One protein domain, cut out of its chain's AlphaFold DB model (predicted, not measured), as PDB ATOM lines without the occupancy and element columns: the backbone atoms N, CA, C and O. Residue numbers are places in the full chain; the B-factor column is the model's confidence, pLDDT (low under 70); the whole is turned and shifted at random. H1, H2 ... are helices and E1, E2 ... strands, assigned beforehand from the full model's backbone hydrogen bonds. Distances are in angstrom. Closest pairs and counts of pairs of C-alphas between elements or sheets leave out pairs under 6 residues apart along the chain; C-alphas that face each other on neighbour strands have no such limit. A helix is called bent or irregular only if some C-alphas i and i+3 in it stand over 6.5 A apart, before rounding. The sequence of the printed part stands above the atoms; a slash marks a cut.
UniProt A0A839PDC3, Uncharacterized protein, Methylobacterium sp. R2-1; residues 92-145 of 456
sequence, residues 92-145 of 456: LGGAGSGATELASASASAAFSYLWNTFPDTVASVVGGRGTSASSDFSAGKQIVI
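What this domain is: This is residues 92 to 145 of the 456 residues of an uncharacterized protein of Methylobacterium sp. R2-1 (UniProt A0A839PDC3). Two helices lie side by side as a helical hairpin, the longer H1 running lengthwise and the short H2 beside it, with a three-residue strand, E1, making the third corner of a triangle with them. Two long loops fill out the rest: residues 92 to 104 lie toward the end where H1 begins, while residues 118 to 132 loop out beyond the end of H1 and fold back past E1 to H2. The printed part has 54 residues with two named helices and one named strand, in the order H1, H2, E1 along the chain. The class is mostly helix, though only 22 residues, under half, are in named elements, and E1 pairs with no named strand. The whole is compact and rounded, with a radius of gyration of the C-alphas of 9.3 A and spans of 24 by 19 by 19 A.

How they stand to each other: After residues 92 to 104, which hold no named element, comes H1, residues 105 to 117. H2, residues 133 to 138, touches H1, with the C-alphas of Ser 112 and Ala 133 the closest, 5.2 A apart. The two helices run opposite ways at a shallow tilt of 29 degrees, and their centres are 9.1 A apart. E1, residues 142 to 144, has its centre 9.6 A from that of H1, and the closest C-alphas of the two are those of Phe 111 and Ile 143, 6.7 A apart. From H2 to E1 the centres are 11.0 A apart, and the closest C-alphas are those of Asp 136 and Gln 142, at 7.9 A. In H2 every O i to N i+4 pair is within hydrogen-bond range; in H1 it is 7 of 9.

Where its parts are: H1 begins with the C-alpha of Ala 105 at (18.561, -15.859, -2.931) and ends with that of Thr 117 at (0.824, -20.572, 4.685), 19.9 A away. H1 is irregular: C-alphas 106 and 109 are 7.1 A apart, where about 5 A is found in a regular helix, and its line is a rough one. H2 runs from Ala 133 to Ser 138, 8.5 A from first to last C-alpha. E1 runs from Gln 142 to Val 144, whose C-alpha is at (9.307, -29.028, -0.499).

The domain as a whole: The two C-alphas farthest apart are those of Gly 96 and Pro 119, at 24.5 A. Leu 92 and Ile 145, the first and last printed residues, have their C-alphas 6.7 A apart. The link from H1 to H2 is long, with 15 residues, and that from H2 to E1 is tight, with 3. The printed part has no cut. Its mean pLDDT is 94.8, and no printed residue is under 70.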
ATOM      1  N   LEU A  92      12.833 -26.073  -2.835       96.81
ATOM      2  CA  LEU A  92      13.142 -24.655  -2.969       96.81
ATOM      3  C   LEU A  92      13.987 -24.190  -1.774       96.81
ATOM      4  O   LEU A  92      13.736 -24.599  -0.640       96.81
ATOM      5  N   GLY A  93      14.984 -23.336  -2.001       97.19
ATOM      6  CA  GLY A  93      15.854 -22.847  -0.931       97.19
ATOM      7  C   GLY A  93      16.843 -21.774  -1.376       97.19
ATOM      8  O   GLY A  93      16.864 -21.355  -2.535       97.19
ATOM      9  N   GLY A  94      17.671 -21.317  -0.435       96.00
ATOM     10  CA  GLY A  94      18.688 -20.291  -0.678       96.00
ATOM     11  C   GLY A  94      19.820 -20.749  -1.600       96.00
ATOM     12  O   GLY A  94      19.949 -21.935  -1.926       96.00
ATOM     13  N   ALA A  95      20.672 -19.809  -2.014       94.25
ATOM     14  CA  ALA A  95      21.888 -20.135  -2.756       94.25
ATOM     15  C   ALA A  95      22.771 -21.078  -1.917       94.25
ATOM     16  O   ALA A  95      23.035 -20.807  -0.749       94.25
ATOM     17  N   GLY A  96      23.189 -22.207  -2.494       90.81
ATOM     18  CA  GLY A  96      23.977 -23.221  -1.781       90.81
ATOM     19  C   GLY A  96      23.176 -24.181  -0.889       90.81
ATOM     20  O   GLY A  96      23.771 -25.093  -0.330       90.81
ATOM     21  N   SER A  97      21.846 -24.049  -0.800       94.75
ATOM     22  CA  SER A  97      20.999 -24.988  -0.035       94.75
ATOM     23  C   SER A  97      20.972 -26.409  -0.608       94.75
ATOM     24  O   SER A  97      20.589 -27.341   0.089       94.75
ATOM     25  N   GLY A  98      21.342 -26.586  -1.882       93.88
ATOM     26  CA  GLY A  98      21.198 -27.850  -2.614       93.88
ATOM     27  C   GLY A  98      19.769 -28.127  -3.099       93.88
ATOM     28  O   GLY A  98      19.461 -29.262  -3.459       93.88
ATOM     29  N   ALA A  99      18.890 -27.118  -3.083       96.00
ATOM     30  CA  ALA A  99      17.522 -27.240  -3.573       96.00
ATOM     31  C   ALA A  99      17.467 -27.635  -5.061       96.00
ATOM     32  O   ALA A  99      18.285 -27.196  -5.872       96.00
ATOM     33  N   THR A 100      16.494 -28.475  -5.412       95.06
ATOM     34  CA  THR A 100      16.449 -29.189  -6.702       95.06
ATOM     35  C   THR A 100      15.587 -28.520  -7.773       95.06
ATOM     36  O   THR A 100      15.810 -28.766  -8.956       95.06
ATOM     37  N   GLU A 101      14.618 -27.682  -7.397       94.88
ATOM     38  CA  GLU A 101      13.877 -26.841  -8.351       94.88
ATOM     39  C   GLU A 101      14.489 -25.448  -8.457       94.88
ATOM     40  O   GLU A 101      14.704 -24.955  -9.563       94.88
ATOM     41  N   LEU A 102      14.778 -24.817  -7.313       95.25
ATOM     42  CA  LEU A 102      15.383 -23.489  -7.268       95.25
ATOM     43  C   LEU A 102      16.248 -23.311  -6.012       95.25
ATOM     44  O   LEU A 102      15.727 -23.252  -4.899       95.25
ATOM     45  N   ALA A 103      17.559 -23.156  -6.215       95.62
ATOM     46  CA  ALA A 103      18.534 -22.790  -5.186       95.62
ATOM     47  C   ALA A 103      19.059 -21.368  -5.449       95.62
ATOM     48  O   ALA A 103      20.046 -21.178  -6.157       95.62
ATOM     49  N   SER A 104      18.376 -20.350  -4.921       94.38
ATOM     50  CA  SER A 104      18.686 -18.941  -5.200       94.38
ATOM     51  C   SER A 104      18.281 -18.033  -4.043       94.38
ATOM     52  O   SER A 104      17.303 -18.296  -3.348       94.38
ATOM     53  N   ALA A 105      18.976 -16.906  -3.870       93.81
ATOM     54  CA  ALA A 105      18.561 -15.859  -2.931       93.81
ATOM     55  C   ALA A 105      17.167 -15.286  -3.266       93.81
ATOM     56  O   ALA A 105      16.428 -14.897  -2.365       93.81
ATOM     57  N   SER A 106      16.773 -15.306  -4.545       91.25
ATOM     58  CA  SER A 106      15.446 -14.868  -5.004       91.25
ATOM     59  C   SER A 106      14.299 -15.773  -4.538       91.25
ATOM     60  O   SER A 106      13.139 -15.404  -4.674       91.25
ATOM     61  N   ALA A 107      14.599 -16.954  -3.990       94.81
ATOM     62  CA  ALA A 107      13.602 -17.894  -3.493       94.81
ATOM     63  C   ALA A 107      13.060 -17.534  -2.094       94.81
ATOM     64  O   ALA A 107      12.105 -18.155  -1.636       94.81
ATOM     65  N   SER A 108      13.640 -16.542  -1.407       95.19
ATOM     66  CA  SER A 108      13.309 -16.206  -0.012       95.19
ATOM     67  C   SER A 108      11.833 -15.859   0.206       95.19
ATOM     68  O   SER A 108      11.234 -16.302   1.190       95.19
ATOM     69  N   ALA A 109      11.224 -15.120  -0.728       94.88
ATOM     70  CA  ALA A 109       9.813 -14.749  -0.673       94.88
ATOM     71  C   ALA A 109       8.903 -15.980  -0.805       94.88
ATOM     72  O   ALA A 109       8.036 -16.196   0.039       94.88
ATOM     73  N   ALA A 110       9.149 -16.832  -1.806       94.81
ATOM     74  CA  ALA A 110       8.391 -18.064  -2.016       94.81
ATOM     75  C   ALA A 110       8.566 -19.057  -0.853       94.81
ATOM     76  O   ALA A 110       7.588 -19.643  -0.395       94.81
ATOM     77  N   PHE A 111       9.784 -19.193  -0.319       97.12
ATOM     78  CA  PHE A 111      10.053 -20.006   0.869       97.12
ATOM     79  C   PHE A 111       9.232 -19.514   2.063       97.12
ATOM     80  O   PHE A 111       8.558 -20.299   2.724       97.12
ATOM     81  N   SER A 112       9.252 -18.201   2.313       96.88
ATOM     82  CA  SER A 112       8.512 -17.585   3.417       96.88
ATOM     83  C   SER A 112       7.004 -17.732   3.254       96.88
ATOM     84  O   SER A 112       6.310 -17.989   4.235       96.88
ATOM     85  N   TYR A 113       6.494 -17.614   2.029       95.94
ATOM     86  CA  TYR A 113       5.086 -17.849   1.734       95.94
ATOM     87  C   TYR A 113       4.678 -19.293   2.053       95.94
ATOM     88  O   TYR A 113       3.749 -19.501   2.831       95.94
ATOM     89  N   LEU A 114       5.401 -20.289   1.528       95.62
ATOM     90  CA  LEU A 114       5.103 -21.707   1.765       95.62
ATOM     91  C   LEU A 114       5.206 -22.073   3.250       95.62
ATOM     92  O   LEU A 114       4.359 -22.793   3.776       95.62
ATOM     93  N   TRP A 115       6.219 -21.542   3.935       96.75
ATOM     94  CA  TRP A 115       6.441 -21.795   5.353       96.75
ATOM     95  C   TRP A 115       5.316 -21.203   6.216       96.75
ATOM     96  O   TRP A 115       4.809 -21.884   7.099       96.75
ATOM     97  N   ASN A 116       4.878 -19.969   5.968       95.75
ATOM     98  CA  ASN A 116       3.822 -19.358   6.787       95.75
ATOM     99  C   ASN A 116       2.411 -19.864   6.438       95.75
ATOM    100  O   ASN A 116       1.548 -19.895   7.309       95.75
ATOM    101  N   THR A 117       2.171 -20.236   5.179       92.75
ATOM    102  CA  THR A 117       0.824 -20.572   4.685       92.75
ATOM    103  C   THR A 117       0.463 -22.030   4.933       92.75
ATOM    104  O   THR A 117      -0.679 -22.336   5.273       92.75
ATOM    105  N   PHE A 118       1.420 -22.944   4.759       92.25
ATOM    106  CA  PHE A 118       1.150 -24.376   4.795       92.25
ATOM    107  C   PHE A 118       1.785 -25.046   6.015       92.25
ATOM    108  O   PHE A 118       2.913 -24.702   6.389       92.25
ATOM    109  N   PRO A 119       1.107 -26.046   6.608       91.19
ATOM    110  CA  PRO A 119       1.704 -26.873   7.646       91.19
ATOM    111  C   PRO A 119       2.873 -27.699   7.087       91.19
ATOM    112  O   PRO A 119       2.990 -27.918   5.877       91.19
ATOM    113  N   ASP A 120       3.722 -28.212   7.980       91.19
ATOM    114  CA  ASP A 120       4.890 -29.026   7.603       91.19
ATOM    115  C   ASP A 120       4.516 -30.314   6.860       91.19
ATOM    116  O   ASP A 120       5.298 -30.833   6.075       91.19
ATOM    117  N   THR A 121       3.294 -30.807   7.061       87.38
ATOM    118  CA  THR A 121       2.760 -31.974   6.351       87.38
ATOM    119  C   THR A 121       2.511 -31.716   4.864       87.38
ATOM    120  O   THR A 121       2.486 -32.668   4.091       87.38
ATOM    121  N   VAL A 122       2.332 -30.455   4.456       89.31
ATOM    122  CA  VAL A 122       2.047 -30.059   3.065       89.31
ATOM    123  C   VAL A 122       3.285 -29.468   2.391       89.31
ATOM    124  O   VAL A 122       3.588 -29.806   1.251       89.31
ATOM    125  N   ALA A 123       4.019 -28.602   3.095       93.69
ATOM    126  CA  ALA A 123       5.265 -28.006   2.618       93.69
ATOM    127  C   ALA A 123       6.380 -28.295   3.627       93.69
ATOM    128  O   ALA A 123       6.676 -27.472   4.496       93.69
ATOM    129  N   SER A 124       6.955 -29.495   3.562       95.25
ATOM    130  CA  SER A 124       7.918 -29.944   4.565       95.25
ATOM    131  C   SER A 124       9.263 -29.242   4.425       95.25
ATOM    132  O   SER A 124       9.787 -29.080   3.320       95.25
ATOM    133  N   VAL A 125       9.847 -28.828   5.550       96.81
ATOM    134  CA  VAL A 125      11.230 -28.331   5.575       96.81
ATOM    135  C   VAL A 125      12.180 -29.500   5.826       96.81
ATOM    136  O   VAL A 125      12.049 -30.233   6.805       96.81
ATOM    137  N   VAL A 126      13.170 -29.679   4.953       93.88
ATOM    138  CA  VAL A 126      14.193 -30.723   5.086       93.88
ATOM    139  C   VAL A 126      14.998 -30.480   6.365       93.88
ATOM    140  O   VAL A 126      15.576 -29.410   6.554       93.88
ATOM    141  N   GLY A 127      15.030 -31.480   7.248       90.75
ATOM    142  CA  GLY A 127      15.622 -31.350   8.587       90.75
ATOM    143  C   GLY A 127      14.691 -30.714   9.629       90.75
ATOM    144  O   GLY A 127      15.141 -30.400  10.728       90.75
ATOM    145  N   GLY A 128      13.410 -30.540   9.293       93.62
ATOM    146  CA  GLY A 128      12.373 -30.006  10.168       93.62
ATOM    147  C   GLY A 128      12.319 -28.480  10.194       93.62
ATOM    148  O   GLY A 128      13.313 -27.780   9.957       93.62
ATOM    149  N   ARG A 129      11.132 -27.960  10.513       95.50
ATOM    150  CA  ARG A 129      10.897 -26.521  10.681       95.50
ATOM    151  C   ARG A 129      11.569 -25.980  11.934       95.50
ATOM    152  O   ARG A 129      11.509 -26.581  13.002       95.50
ATOM    153  N   GLY A 130      12.218 -24.836  11.777       94.62
ATOM    154  CA  GLY A 130      12.781 -24.046  12.860       94.62
ATOM    155  C   GLY A 130      11.784 -23.033  13.416       94.62
ATOM    156  O   GLY A 130      10.570 -23.191  13.325       94.62
ATOM    157  N   THR A 131      12.319 -21.965  14.005       94.62
ATOM    158  CA  THR A 131      11.535 -20.917  14.677       94.62
ATOM    159  C   THR A 131      10.879 -19.931  13.715       94.62
ATOM    160  O   THR A 131       9.876 -19.314  14.058       94.62
ATOM    161  N   SER A 132      11.451 -19.742  12.525       96.25
ATOM    162  CA  SER A 132      10.926 -18.831  11.508       96.25
ATOM    163  C   SER A 132      11.419 -19.213  10.118       96.25
ATOM    164  O   SER A 132      12.518 -19.755   9.965       96.25
ATOM    165  N   ALA A 133      10.648 -18.836   9.096       96.94
ATOM    166  CA  ALA A 133      11.029 -19.032   7.702       96.94
ATOM    167  C   ALA A 133      12.396 -18.411   7.361       96.94
ATOM    168  O   ALA A 133      13.215 -19.041   6.701       96.94
ATOM    169  N   SER A 134      12.667 -17.194   7.851       96.00
ATOM    170  CA  SER A 134      13.940 -16.496   7.616       96.00
ATOM    171  C   SER A 134      15.128 -17.238   8.238       96.00
ATOM    172  O   SER A 134      16.181 -17.357   7.607       96.00
ATOM    173  N   SER A 135      14.951 -17.793   9.445       96.25
ATOM    174  CA  SER A 135      15.980 -18.604  10.105       96.25
ATOM    175  C   SER A 135      16.265 -19.888   9.333       96.25
ATOM    176  O   SER A 135      17.428 -20.229   9.139       96.25
ATOM    177  N   ASP A 136      15.227 -20.595   8.881       97.06
ATOM    178  CA  ASP A 136      15.394 -21.835   8.117       97.06
ATOM    179  C   ASP A 136      16.041 -21.572   6.750       97.06
ATOM    180  O   ASP A 136      16.961 -22.287   6.351       97.06
ATOM    181  N   PHE A 137      15.629 -20.505   6.063       96.88
ATOM    182  CA  PHE A 137      16.210 -20.103   4.785       96.88
ATOM    183  C   PHE A 137      17.684 -19.696   4.924       96.88
ATOM    184  O   PHE A 137      18.525 -20.139   4.142       96.88
ATOM    185  N   SER A 138      18.017 -18.895   5.945       95.50
ATOM    186  CA  SER A 138      19.396 -18.456   6.220       95.50
ATOM    187  C   SER A 138      20.298 -19.607   6.669       95.50
ATOM    188  O   SER A 138      21.494 -19.594   6.396       95.50
ATOM    189  N   ALA A 139      19.726 -20.630   7.312       95.81
ATOM    190  CA  ALA A 139      20.417 -21.869   7.657       95.81
ATOM    191  C   ALA A 139      20.649 -22.799   6.448       95.81
ATOM    192  O   ALA A 139      21.175 -23.897   6.615       95.81
ATOM    193  N   GLY A 140      20.245 -22.396   5.238       95.06
ATOM    194  CA  GLY A 140      20.411 -23.195   4.027       95.06
ATOM    195  C   GLY A 140      19.465 -24.393   3.947       95.06
ATOM    196  O   GLY A 140      19.709 -25.298   3.149       95.06
ATOM    197  N   LYS A 141      18.387 -24.418   4.746       97.19
ATOM    198  CA  LYS A 141      17.381 -25.477   4.647       97.19
ATOM    199  C   LYS A 141      16.575 -25.342   3.361       97.19
ATOM    200  O   LYS A 141      16.457 -24.272   2.760       97.19
ATOM    201  N   GLN A 142      15.992 -26.463   2.962       97.31
ATOM    202  CA  GLN A 142      15.145 -26.570   1.785       97.31
ATOM    203  C   GLN A 142      13.698 -26.806   2.212       97.31
ATOM    204  O   GLN A 142      13.468 -27.530   3.178       97.31
ATOM    205  N   ILE A 143      12.732 -26.251   1.484       97.62
ATOM    206  CA  ILE A 143      11.306 -26.558   1.647       97.62
ATOM    207  C   ILE A 143      10.790 -27.283   0.406       97.62
ATOM    208  O   ILE A 143      11.175 -26.950  -0.716       97.62
ATOM    209  N   VAL A 144       9.951 -28.297   0.596       96.06
ATOM    210  CA  VAL A 144       9.307 -29.028  -0.499       96.06
ATOM    211  C   VAL A 144       8.176 -28.180  -1.081       96.06
ATOM    212  O   VAL A 144       7.336 -27.650  -0.354       96.06
ATOM    213  N   ILE A 145       8.161 -28.051  -2.407       94.12
ATOM    214  CA  ILE A 145       7.078 -27.414  -3.157       94.12
ATOM    215  C   ILE A 145       5.954 -28.446  -3.326       94.12
ATOM    216  O   ILE A 145       6.244 -29.561  -3.767       94.12
TER     217      ILE A 145